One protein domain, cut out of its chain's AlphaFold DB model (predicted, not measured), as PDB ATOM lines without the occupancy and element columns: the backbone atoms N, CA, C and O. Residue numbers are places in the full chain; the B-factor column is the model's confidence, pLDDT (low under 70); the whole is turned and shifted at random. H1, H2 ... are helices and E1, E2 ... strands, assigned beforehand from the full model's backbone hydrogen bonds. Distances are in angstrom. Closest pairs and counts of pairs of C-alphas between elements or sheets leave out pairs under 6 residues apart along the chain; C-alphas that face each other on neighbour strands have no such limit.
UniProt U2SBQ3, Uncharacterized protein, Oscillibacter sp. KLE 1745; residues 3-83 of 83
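This is residues 3 to 83 of the 83 residues of an uncharacterized protein of Oscillibacter sp. KLE 1745 (UniProt U2SBQ3). A strongly twisted sheet of four strands has one long helix, H2, packed over one of its faces, and from one end of this body the short helix H1 leads into a loop whose residues 26 to 33 stick out alone. The printed part has 81 residues, with two named helices and four named strands in the order E1, E2, H1, E3, H2, E4. The sheet runs E3, E2, E1, E4, all antiparallel, and the class is mixed, helices and strands. The whole is only just loose, close to compact, with a radius of gyration of the C-alphas of 14.1 A, and its elongated outline spans 47 by 25 by 19 A.

E1, residues 3 to 8, and E2, residues 11 to 18, form a hairpin over a tight link, with N 13 and O 6 at 2.8 A. E2 bends by 56 degrees at residue 14, and its pairing is staggered: residues 11 to 12 pair with E1, and residues 12 to 18 with E3, residues 39 to 44. E3 is antiparallel to E2 at 152 degrees, with N 40 and O 17 at 2.7 A. E4, residues 76 to 81, is the other neighbour of E1 in the sheet and is antiparallel to it at 154 degrees, with N 7 and O 77 at 2.8 A, within hydrogen-bond range. E3 and E4 are the edge strands and are apart. H2, residues 52 to 68, is on one face of the sheet, which gives two layers, a helix layer and a sheet layer. Its height over the sheet is 7.1 A, and it runs along the strands, at 5 degrees to E1 on the local plane. It lies over E2 and E1 only just, with 3 of its C-alphas falling on each. The closest C-alphas of H2 and E1 are those of Ala 55 and Phe 4, 6.4 A apart. H1, residues 20 to 25, only grazes the sheet, with its residues 20 to 23, and is apart from H2. In H1 and H2 every O i to N i+4 pair is within hydrogen-bond range.

E1 begins at C-alpha 3 (6.942, -9.655, 26.820) and is 17.2 A long. E2 measures 19.7 A, H1 8.4 A and E3 16.2 A. H2 begins at C-alpha 52 (6.975, -14.818, 22.571) and is 25.2 A long. E4, 16.4 A long, ends at C-alpha 81 (5.570, -9.140, 32.148).

The C-alphas farthest apart are those of Ala 28 and Glu 83, at 47.0 A. The printed part has no cut, and the link from H1 to E3, 13 residues, is long. Mean pLDDT of the printed part is 77.6, with values under 70 at residues 20 to 38, 69 to 74 and 83.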
ATOM      1  N   GLN A   3       5.512  -9.836  27.053       91.88
ATOM      2  CA  GLN A   3       6.942  -9.655  26.820       91.88
ATOM      3  C   GLN A   3       7.736 -10.563  27.752       91.88
ATOM      4  O   GLN A   3       7.414 -10.690  28.936       91.88
ATOM      5  N   PHE A   4       8.783 -11.171  27.206       94.19
ATOM      6  CA  PHE A   4       9.604 -12.153  27.895       94.19
ATOM      7  C   PHE A   4      11.057 -11.705  27.972       94.19
ATOM      8  O   PHE A   4      11.575 -11.112  27.030       94.19
ATOM      9  N   SER A   5      11.724 -12.024  29.073       93.88
ATOM     10  CA  SER A   5      13.171 -11.882  29.216       93.88
ATOM     11  C   SER A   5      13.758 -13.188  29.737       93.88
ATOM     12  O   SER A   5      13.105 -13.886  30.510       93.88
ATOM     13  N   ILE A   6      14.962 -13.533  29.293       93.19
ATOM     14  CA  ILE A   6      15.676 -14.739  29.722       93.19
ATOM     15  C   ILE A   6      16.829 -14.276  30.607       93.19
ATOM     16  O   ILE A   6      17.600 -13.417  30.187       93.19
ATOM     17  N   MET A   7      16.944 -14.818  31.812       92.06
ATOM     18  CA  MET A   7      17.991 -14.472  32.771       92.06
ATOM     19  C   MET A   7      18.921 -15.639  33.039       92.06
ATOM     20  O   MET A   7      18.477 -16.782  33.034       92.06
ATOM     21  N   ASP A   8      20.169 -15.322  33.352       88.56
ATOM     22  CA  ASP A   8      21.143 -16.210  33.980       88.56
ATOM     23  C   ASP A   8      21.748 -15.474  35.184       88.56
ATOM     24  O   ASP A   8      22.468 -14.487  35.020       88.56
ATOM     25  N   GLY A   9      21.384 -15.889  36.400       86.81
ATOM     26  CA  GLY A   9      21.742 -15.161  37.619       86.81
ATOM     27  C   GLY A   9      21.158 -13.743  37.650       86.81
ATOM     28  O   GLY A   9      19.942 -13.571  37.674       86.81
ATOM     29  N   ASP A  10      22.027 -12.734  37.680       89.12
ATOM     30  CA  ASP A  10      21.706 -11.299  37.680       89.12
ATOM     31  C   ASP A  10      21.809 -10.648  36.288       89.12
ATOM     32  O   ASP A  10      21.628  -9.436  36.151       89.12
ATOM     33  N   MET A  11      22.090 -11.441  35.251       92.62
ATOM     34  CA  MET A  11      22.229 -10.957  33.885       92.62
ATOM     35  C   MET A  11      21.055 -11.384  33.011       92.62
ATOM     36  O   MET A  11      20.468 -12.454  33.166       92.62
ATOM     37  N   PHE A  12      20.754 -10.554  32.024       93.81
ATOM     38  CA  PHE A  12      19.735 -10.774  31.015       93.81
ATOM     39  C   PHE A  12      20.375 -11.161  29.690       93.81
ATOM     40  O   PHE A  12      21.367 -10.569  29.254       93.81
ATOM     41  N   PHE A  13      19.773 -12.135  29.024       93.44
ATOM     42  CA  PHE A  13      20.154 -12.564  27.694       93.44
ATOM     43  C   PHE A  13      19.960 -11.430  26.687       93.44
ATOM     44  O   PHE A  13      18.873 -10.860  26.552       93.44
ATOM     45  N   GLN A  14      21.015 -11.137  25.935       94.56
ATOM     46  CA  GLN A  14      21.035 -10.055  24.964       94.56
ATOM     47  C   GLN A  14      20.879 -10.583  23.540       94.56
ATOM     48  O   GLN A  14      20.062 -10.067  22.772       94.56
ATOM     49  N   ARG A  15      21.689 -11.574  23.154       91.75
ATOM     50  CA  ARG A  15      21.722 -12.150  21.801       91.75
ATOM     51  C   ARG A  15      22.610 -13.393  21.751       91.75
ATOM     52  O   ARG A  15      23.362 -13.665  22.678       91.75
ATOM     53  N   LEU A  16      22.542 -14.096  20.626       86.94
ATOM     54  CA  LEU A  16      23.552 -15.058  20.199       86.94
ATOM     55  C   LEU A  16      24.527 -14.348  19.254       86.94
ATOM     56  O   LEU A  16      24.085 -13.667  18.325       86.94
ATOM     57  N   GLU A  17      25.827 -14.497  19.482       86.25
ATOM     58  CA  GLU A  17      26.876 -14.036  18.568       86.25
ATOM     59  C   GLU A  17      27.620 -15.228  17.981       86.25
ATOM     60  O   GLU A  17      27.844 -16.188  18.713       86.25
ATOM     61  N   PRO A  18      28.023 -15.202  16.700       80.62
ATOM     62  CA  PRO A  18      28.862 -16.257  16.157       80.62
ATOM     63  C   PRO A  18      30.163 -16.377  16.953       80.62
ATOM     64  O   PRO A  18      30.811 -15.370  17.237       80.62
ATOM     65  N   ASN A  19      30.553 -17.595  17.316       75.75
ATOM     66  CA  ASN A  19      31.777 -17.815  18.071       75.75
ATOM     67  C   ASN A  19      33.016 -17.812  17.162       75.75
ATOM     68  O   ASN A  19      32.927 -17.862  15.933       75.75
ATOM     69  N   GLU A  20      34.202 -17.783  17.772       69.81
ATOM     70  CA  GLU A  20      35.471 -17.770  17.033       69.81
ATOM     71  C   GLU A  20      35.601 -18.967  16.079       69.81
ATOM     72  O   GLU A  20      36.126 -18.819  14.977       69.81
ATOM     73  N   LYS A  21      35.058 -20.136  16.453       65.75
ATOM     74  CA  LYS A  21      35.058 -21.334  15.602       65.75
ATOM     75  C   LYS A  21      34.232 -21.119  14.332       65.75
ATOM     76  O   LYS A  21      34.722 -21.450  13.260       65.75
ATOM     77  N   TYR A  22      33.045 -20.519  14.425       65.00
ATOM     78  CA  TYR A  22      32.216 -20.165  13.268       65.00
ATOM     79  C   TYR A  22      32.901 -19.132  12.369       65.00
ATOM     80  O   TYR A  22      32.966 -19.298  11.150       65.00
ATOM     81  N   VAL A  23      33.471 -18.082  12.968       64.31
ATOM     82  CA  VAL A  23      34.177 -17.026  12.226       64.31
ATOM     83  C   VAL A  23      35.382 -17.596  11.462       64.31
ATOM     84  O   VAL A  23      35.624 -17.210  10.318       64.31
ATOM     85  N   LEU A  24      36.113 -18.543  12.059       61.16
ATOM     86  CA  LEU A  24      37.244 -19.228  11.426       61.16
ATOM     87  C   LEU A  24      36.797 -20.277  10.388       61.16
ATOM     88  O   LEU A  24      37.420 -20.389   9.329       61.16
ATOM     89  N   ALA A  25      35.701 -20.998  10.646       59.03
ATOM     90  CA  ALA A  25      35.120 -21.998   9.741       59.03
ATOM     91  C   ALA A  25      34.528 -21.383   8.462       59.03
ATOM     92  O   ALA A  25      34.499 -22.042   7.425       59.03
ATOM     93  N   GLY A  26      34.182 -20.089   8.468       54.31
ATOM     94  CA  GLY A  26      33.791 -19.343   7.265       54.31
ATOM     95  C   GLY A  26      34.828 -19.359   6.124       54.31
ATOM     96  O   GLY A  26      34.512 -18.943   5.011       54.31
ATOM     97  N   ARG A  27      36.058 -19.846   6.365       49.62
ATOM     98  CA  ARG A  27      37.096 -20.058   5.336       49.62
ATOM     99  C   ARG A  27      37.420 -21.521   5.032       49.62
ATOM    100  O   ARG A  27      38.151 -21.769   4.076       49.62
ATOM    101  N   ALA A  28      36.915 -22.479   5.800       45.81
ATOM    102  CA  ALA A  28      37.293 -23.872   5.640       45.81
ATOM    103  C   ALA A  28      36.153 -24.799   6.080       45.81
ATOM    104  O   ALA A  28      35.917 -24.971   7.269       45.81
ATOM    105  N   ILE A  29      35.584 -25.483   5.081       47.44
ATOM    106  CA  ILE A  29      34.902 -26.783   5.172       47.44
ATOM    107  C   ILE A  29      33.364 -26.729   5.346       47.44
ATOM    108  O   ILE A  29      32.827 -26.542   6.432       47.44
ATOM    109  N   GLN A  30      32.652 -27.020   4.245       50.25
ATOM    110  CA  GLN A  30      31.334 -27.668   4.264       50.25
ATOM    111  C   GLN A  30      31.530 -29.136   4.680       50.25
ATOM    112  O   GLN A  30      31.830 -29.978   3.836       50.25
ATOM    113  N   THR A  31      31.407 -29.460   5.964       47.78
ATOM    114  CA  THR A  31      31.276 -30.857   6.412       47.78
ATOM    115  C   THR A  31      30.131 -30.973   7.395       47.78
ATOM    116  O   THR A  31      29.994 -30.127   8.273       47.78
ATOM    117  N   ASP A  32      29.382 -32.069   7.278       48.62
ATOM    118  CA  ASP A  32      28.178 -32.434   8.040       48.62
ATOM    119  C   ASP A  32      28.386 -32.648   9.559       48.62
ATOM    120  O   ASP A  32      27.542 -33.234  10.234       48.62
ATOM    121  N   LEU A  33      29.495 -32.173  10.131       46.41
ATOM    122  CA  LEU A  33      29.723 -32.136  11.574       46.41
ATOM    123  C   LEU A  33      29.695 -30.680  12.052       46.41
ATOM    124  O   LEU A  33      30.708 -30.093  12.428       46.41
ATOM    125  N   HIS A  34      28.500 -30.089  12.033       49.31
ATOM    126  CA  HIS A  34      28.238 -28.851  12.754       49.31
ATOM    127  C   HIS A  34      28.443 -29.121  14.249       49.31
ATOM    128  O   HIS A  34      27.591 -29.720  14.907       49.31
ATOM    129  N   SER A  35      29.578 -28.698  14.811       51.12
ATOM    130  CA  SER A  35      29.663 -28.492  16.254       51.12
ATOM    131  C   SER A  35      28.692 -27.357  16.575       51.12
ATOM    132  O   SER A  35      29.009 -26.190  16.367       51.12
ATOM    133  N   TYR A  36      27.474 -27.708  16.982       51.62
ATOM    134  CA  TYR A  36      26.311 -26.819  17.019       51.62
ATOM    135  C   TYR A  36      26.424 -25.607  17.957       51.62
ATOM    136  O   TYR A  36      25.524 -24.771  17.955       51.62
ATOM    137  N   SER A  37      27.516 -25.424  18.704       62.09
ATOM    138  CA  SER A  37      27.778 -24.133  19.346       62.09
ATOM    139  C   SER A  37      28.448 -23.146  18.386       62.09
ATOM    140  O   SER A  37      29.371 -22.455  18.773       62.09
ATOM    141  N   GLU A  38      27.989 -23.005  17.137       69.81
ATOM    142  CA  GLU A  38      28.441 -21.928  16.228       69.81
ATOM    143  C   GLU A  38      28.229 -20.525  16.819       69.81
ATOM    144  O   GLU A  38      28.784 -19.545  16.330       69.81
ATOM    145  N   TYR A  39      27.437 -20.436  17.888       76.75
ATOM    146  CA  TYR A  39      27.103 -19.208  18.571       76.75
ATOM    147  C   TYR A  39      27.405 -19.291  20.070       76.75
ATOM    148  O   TYR A  39      27.156 -20.307  20.727       76.75
ATOM    149  N   THR A  40      27.890 -18.176  20.605       84.06
ATOM    150  CA  THR A  40      28.076 -17.909  22.028       84.06
ATOM    151  C   THR A  40      26.939 -17.009  22.517       84.06
ATOM    152  O   THR A  40      26.648 -15.984  21.886       84.06
ATOM    153  N   PRO A  41      26.270 -17.350  23.630       88.25
ATOM    154  CA  PRO A  41      25.266 -16.481  24.212       88.25
ATOM    155  C   PRO A  41      25.907 -15.288  24.922       88.25
ATOM    156  O   PRO A  41      26.871 -15.424  25.671       88.25
ATOM    157  N   VAL A  42      25.340 -14.105  24.693       90.19
ATOM    158  CA  VAL A  42      25.770 -12.850  25.310       90.19
ATOM    159  C   VAL A  42      24.753 -12.438  26.360       90.19
ATOM    160  O   VAL A  42      23.564 -12.296  26.062       90.19
ATOM    161  N   PHE A  43      25.243 -12.199  27.571       92.19
ATOM    162  CA  PHE A  43      24.473 -11.720  28.712       92.19
ATOM    163  C   PHE A  43      24.960 -10.328  29.131       92.19
ATOM    164  O   PHE A  43      26.128  -9.989  28.952       92.19
ATOM    165  N   GLY A  44      24.053  -9.509  29.656       93.31
ATOM    166  CA  GLY A  44      24.344  -8.160  30.142       93.31
ATOM    167  C   GLY A  44      23.379  -7.752  31.251       93.31
ATOM    168  O   GLY A  44      22.348  -8.390  31.433       93.31
ATOM    169  N   HIS A  45      23.699  -6.699  31.997       93.81
ATOM    170  CA  HIS A  45      22.925  -6.311  33.185       93.81
ATOM    171  C   HIS A  45      21.611  -5.578  32.875       93.81
ATOM    172  O   HIS A  45      20.716  -5.545  33.718       93.81
ATOM    173  N   ASP A  46      21.463  -5.022  31.672       94.62
ATOM    174  CA  ASP A  46      20.240  -4.321  31.285       94.62
ATOM    175  C   ASP A  46      19.149  -5.302  30.822       94.62
ATOM    176  O   ASP A  46      19.408  -6.145  29.951       94.62
ATOM    177  N   PRO A  47      17.906  -5.190  31.334       92.94
ATOM    178  CA  PRO A  47      16.805  -6.039  30.904       92.94
ATOM    179  C   PRO A  47      16.529  -5.910  29.409       92.94
ATOM    180  O   PRO A  47      16.216  -4.826  28.908       92.94
ATOM    181  N   LYS A  48      16.543  -7.044  28.705       94.31
ATOM    182  CA  LYS A  48      16.117  -7.122  27.309       94.31
ATOM    183  C   LYS A  48      14.846  -7.942  27.175       94.31
ATOM    184  O   LYS A  48      14.777  -9.084  27.626       94.31
ATOM    185  N   TRP A  49      13.843  -7.335  26.554       94.62
ATOM    186  CA  TRP A  49      12.518  -7.916  26.381       94.62
ATOM    187  C   TRP A  49      12.306  -8.349  24.933       94.62
ATOM    188  O   TRP A  49      12.699  -7.653  23.999       94.62
ATOM    189  N   PHE A  50      11.654  -9.490  24.764       93.62
ATOM    190  CA  PHE A  50      11.350 -10.110  23.485       93.62
ATOM    191  C   PHE A  50       9.864 -10.454  23.414       93.62
ATOM    192  O   PHE A  50       9.219 -10.711  24.434       93.62
ATOM    193  N   ASP A  51       9.316 -10.505  22.204       94.00
ATOM    194  CA  ASP A  51       8.035 -11.167  21.978       94.00
ATOM    195  C   ASP A  51       8.161 -12.692  22.183       94.00
ATOM    196  O   ASP A  51       9.259 -13.256  22.237       94.00
ATOM    197  N   SER A  52       7.023 -13.378  22.286       90.94
ATOM    198  CA  SER A  52       6.975 -14.818  22.571       90.94
ATOM    199  C   SER A  52       7.690 -15.677  21.525       90.94
ATOM    200  O   SER A  52       8.345 -16.662  21.880       90.94
ATOM    201  N   ARG A  53       7.587 -15.320  20.238       91.19
ATOM    202  CA  ARG A  53       8.190 -16.085  19.141       91.19
ATOM    203  C   ARG A  53       9.705 -15.964  19.198       91.19
ATOM    204  O   ARG A  53      10.399 -16.976  19.116       91.19
ATOM    205  N   THR A  54      10.201 -14.747  19.392       90.75
ATOM    206  CA  THR A  54      11.635 -14.473  19.511       90.75
ATOM    207  C   THR A  54      12.235 -15.134  20.755       90.75
ATOM    208  O   THR A  54      13.261 -15.806  20.652       90.75
ATOM    209  N   ALA A  55      11.570 -15.046  21.914       91.12
ATOM    210  CA  ALA A  55      12.030 -15.700  23.144       91.12
ATOM    211  C   ALA A  55      12.119 -17.230  22.999       91.12
ATOM    212  O   ALA A  55      13.102 -17.836  23.419       91.12
ATOM    213  N   THR A  56      11.128 -17.851  22.349       89.50
ATOM    214  CA  THR A  56      11.110 -19.306  22.115       89.50
ATOM    215  C   THR A  56      12.279 -19.752  21.236       89.50
ATOM    216  O   THR A  56      12.941 -20.741  21.543       89.50
ATOM    217  N   ALA A  57      12.567 -19.009  20.160       87.94
ATOM    218  CA  ALA A  57      13.688 -19.313  19.273       87.94
ATOM    219  C   ALA A  57      15.041 -19.212  19.998       87.94
ATOM    220  O   ALA A  57      15.895 -20.083  19.833       87.94
ATOM    221  N   TYR A  58      15.224 -18.192  20.845       89.69
ATOM    222  CA  TYR A  58      16.455 -18.046  21.620       89.69
ATOM    223  C   TYR A  58      16.623 -19.121  22.693       89.69
ATOM    224  O   TYR A  58      17.733 -19.622  22.854       89.69
ATOM    225  N   LEU A  59      15.549 -19.539  23.374       87.62
ATOM    226  CA  LEU A  59      15.612 -20.653  24.327       87.62
ATOM    227  C   LEU A  59      16.112 -21.945  23.667       87.62
ATOM    228  O   LEU A  59      16.960 -22.622  24.240       87.62
ATOM    229  N   ALA A  60      15.645 -22.263  22.456       84.81
ATOM    230  CA  ALA A  60      16.128 -23.432  21.719       84.81
ATOM    231  C   ALA A  60      17.640 -23.347  21.431       84.81
ATOM    232  O   ALA A  60      18.364 -24.315  21.657       84.81
ATOM    233  N   GLY A  61      18.129 -22.174  21.008       82.06
ATOM    234  CA  GLY A  61      19.561 -21.946  20.787       82.06
ATOM    235  C   GLY A  61      20.399 -22.046  22.067       82.06
ATOM    236  O   GLY A  61      21.488 -22.615  22.050       82.06
ATOM    237  N   LEU A  62      19.878 -21.552  23.194       84.75
ATOM    238  CA  LEU A  62      20.534 -21.654  24.500       84.75
ATOM    239  C   LEU A  62      20.625 -23.103  25.001       84.75
ATOM    240  O   LEU A  62      21.657 -23.491  25.542       84.75
ATOM    241  N   VAL A  63      19.576 -23.907  24.805       81.56
ATOM    242  CA  VAL A  63      19.576 -25.337  25.166       81.56
ATOM    243  C   VAL A  63      20.608 -26.112  24.348       81.56
ATOM    244  O   VAL A  63      21.352 -26.913  24.911       81.56
ATOM    245  N   GLU A  64      20.700 -25.850  23.042       77.88
ATOM    246  CA  GLU A  64      21.736 -26.457  22.201       77.88
ATOM    247  C   GLU A  64      23.141 -26.033  22.650       77.88
ATOM    248  O   GLU A  64      24.016 -26.883  22.774       77.88
ATOM    249  N   HIS A  65      23.360 -24.760  22.995       76.12
ATOM    250  CA  HIS A  65      24.650 -24.314  23.531       76.12
ATOM    251  C   HIS A  65      25.044 -25.081  24.812       76.12
ATOM    252  O   HIS A  65      26.161 -25.592  24.900       76.12
ATOM    253  N   LEU A  66      24.114 -25.250  25.764       76.88
ATOM    254  CA  LEU A  66      24.357 -26.013  27.000       76.88
ATOM    255  C   LEU A  66      24.698 -27.482  26.755       76.88
ATOM    256  O   LEU A  66      25.497 -28.062  27.486       76.88
ATOM    257  N   ARG A  67      24.082 -28.097  25.743       73.50
ATOM    258  CA  ARG A  67      24.314 -29.502  25.396       73.50
ATOM    259  C   ARG A  67      25.765 -29.769  24.984       73.50
ATOM    260  O   ARG A  67      26.251 -30.874  25.214       73.50
ATOM    261  N   TRP A  68      26.425 -28.794  24.358       71.50
ATOM    262  CA  TRP A  68      27.740 -28.977  23.734       71.50
ATOM    263  C   TRP A  68      28.900 -28.336  24.509       71.50
ATOM    264  O   TRP A  68      29.989 -28.901  24.493       71.50
ATOM    265  N   ASP A  69      28.682 -27.207  25.193       68.94
ATOM    266  CA  ASP A  69      29.717 -26.440  25.926       68.94
ATOM    267  C   ASP A  69      29.520 -26.503  27.462       68.94
ATOM    268  O   ASP A  69      29.924 -25.613  28.209       68.94
ATOM    269  N   GLY A  70      28.834 -27.554  27.930       58.41
ATOM    270  CA  GLY A  70      28.191 -27.704  29.243       58.41
ATOM    271  C   GLY A  70      29.069 -27.781  30.502       58.41
ATOM    272  O   GLY A  70      28.751 -28.564  31.395       58.41
ATOM    273  N   ASP A  71      30.099 -26.945  30.636       57.78
ATOM    274  CA  ASP A  71      30.887 -26.815  31.876       57.78
ATOM    275  C   ASP A  71      30.313 -25.783  32.870       57.78
ATOM    276  O   ASP A  71      30.833 -25.606  33.976       57.78
ATOM    277  N   ARG A  72      29.202 -25.112  32.534       55.66
ATOM    278  CA  ARG A  72      28.470 -24.235  33.460       55.66
ATOM    279  C   ARG A  72      27.009 -24.649  33.572       55.66
ATOM    280  O   ARG A  72      26.264 -24.645  32.596       55.66
ATOM    281  N   TYR A  73      26.584 -24.952  34.796       53.22
ATOM    282  CA  TYR A  73      25.169 -25.051  35.139       53.22
ATOM    283  C   TYR A  73      24.539 -23.655  35.066       53.22
ATOM    284  O   TYR A  73      24.533 -22.919  36.051       53.22
ATOM    285  N   HIS A  74      24.027 -23.285  33.895       64.12
ATOM    286  CA  HIS A  74      23.220 -22.082  33.724       64.12
ATOM    287  C   HIS A  74      21.760 -22.419  34.041       64.12
ATOM    288  O   HIS A  74      21.121 -23.214  33.349       64.12
ATOM    289  N   ALA A  75      21.228 -21.845  35.117       70.25
ATOM    290  CA  ALA A  75      19.811 -21.949  35.435       70.25
ATOM    291  C   ALA A  75      19.085 -20.774  34.776       70.25
ATOM    292  O   ALA A  75      18.969 -19.701  35.368       70.25
ATOM    293  N   TYR A  76      18.609 -20.968  33.541       81.69
ATOM    294  CA  TYR A  76      17.886 -19.906  32.852       81.69
ATOM    295  C   TYR A  76      16.500 -19.683  33.463       81.69
ATOM    296  O   TYR A  76      15.695 -20.612  33.547       81.69
ATOM    297  N   ALA A  77      16.195 -18.442  33.835       86.50
ATOM    298  CA  ALA A  77      14.860 -18.040  34.268       86.50
ATOM    299  C   ALA A  77      14.153 -17.251  33.160       86.50
ATOM    300  O   ALA A  77      14.713 -16.308  32.606       86.50
ATOM    301  N   LEU A  78      12.910 -17.618  32.844       89.81
ATOM    302  CA  LEU A  78      12.068 -16.871  31.910       89.81
ATOM    303  C   LEU A  78      11.138 -15.944  32.698       89.81
ATOM    304  O   LEU A  78      10.230 -16.406  33.389       89.81
ATOM    305  N   ILE A  79      11.338 -14.636  32.570       91.50
ATOM    306  CA  ILE A  79      10.461 -13.624  33.158       91.50
ATOM    307  C   ILE A  79       9.416 -13.219  32.132       91.50
ATOM    308  O   ILE A  79       9.758 -12.875  31.006       91.50
ATOM    309  N   CYS A  80       8.151 -13.199  32.542       91.56
ATOM    310  CA  CYS A  80       7.050 -12.638  31.771       91.56
ATOM    311  C   CYS A  80       6.555 -11.368  32.462       91.56
ATOM    312  O   CYS A  80       6.275 -11.396  33.660       91.56
ATOM    313  N   LYS A  81       6.375 -10.283  31.707       88.31
ATOM    314  CA  LYS A  81       5.570  -9.140  32.148       88.31
ATOM    315  C   LYS A  81       4.347  -8.996  31.247       88.31
ATOM    316  O   LYS A  81       4.432  -9.163  30.025       88.31
ATOM    317  N   GLU A  82       3.209  -8.741  31.872       75.50
ATOM    318  CA  GLU A  82       1.997  -8.328  31.177       75.50
ATOM    319  C   GLU A  82       2.034  -6.799  31.069       75.50
ATOM    320  O   GLU A  82       2.244  -6.113  32.067       75.50
ATOM    321  N   GLU A  83       1.932  -6.290  29.839       61.09
ATOM    322  CA  GLU A  83       1.547  -4.896  29.572       61.09
ATOM    323  C   GLU A  83       0.029  -4.782  29.554       61.09
ATOM    324  O   GLU A  83      -0.586  -5.638  28.863       61.09
TER     325      GLU A  83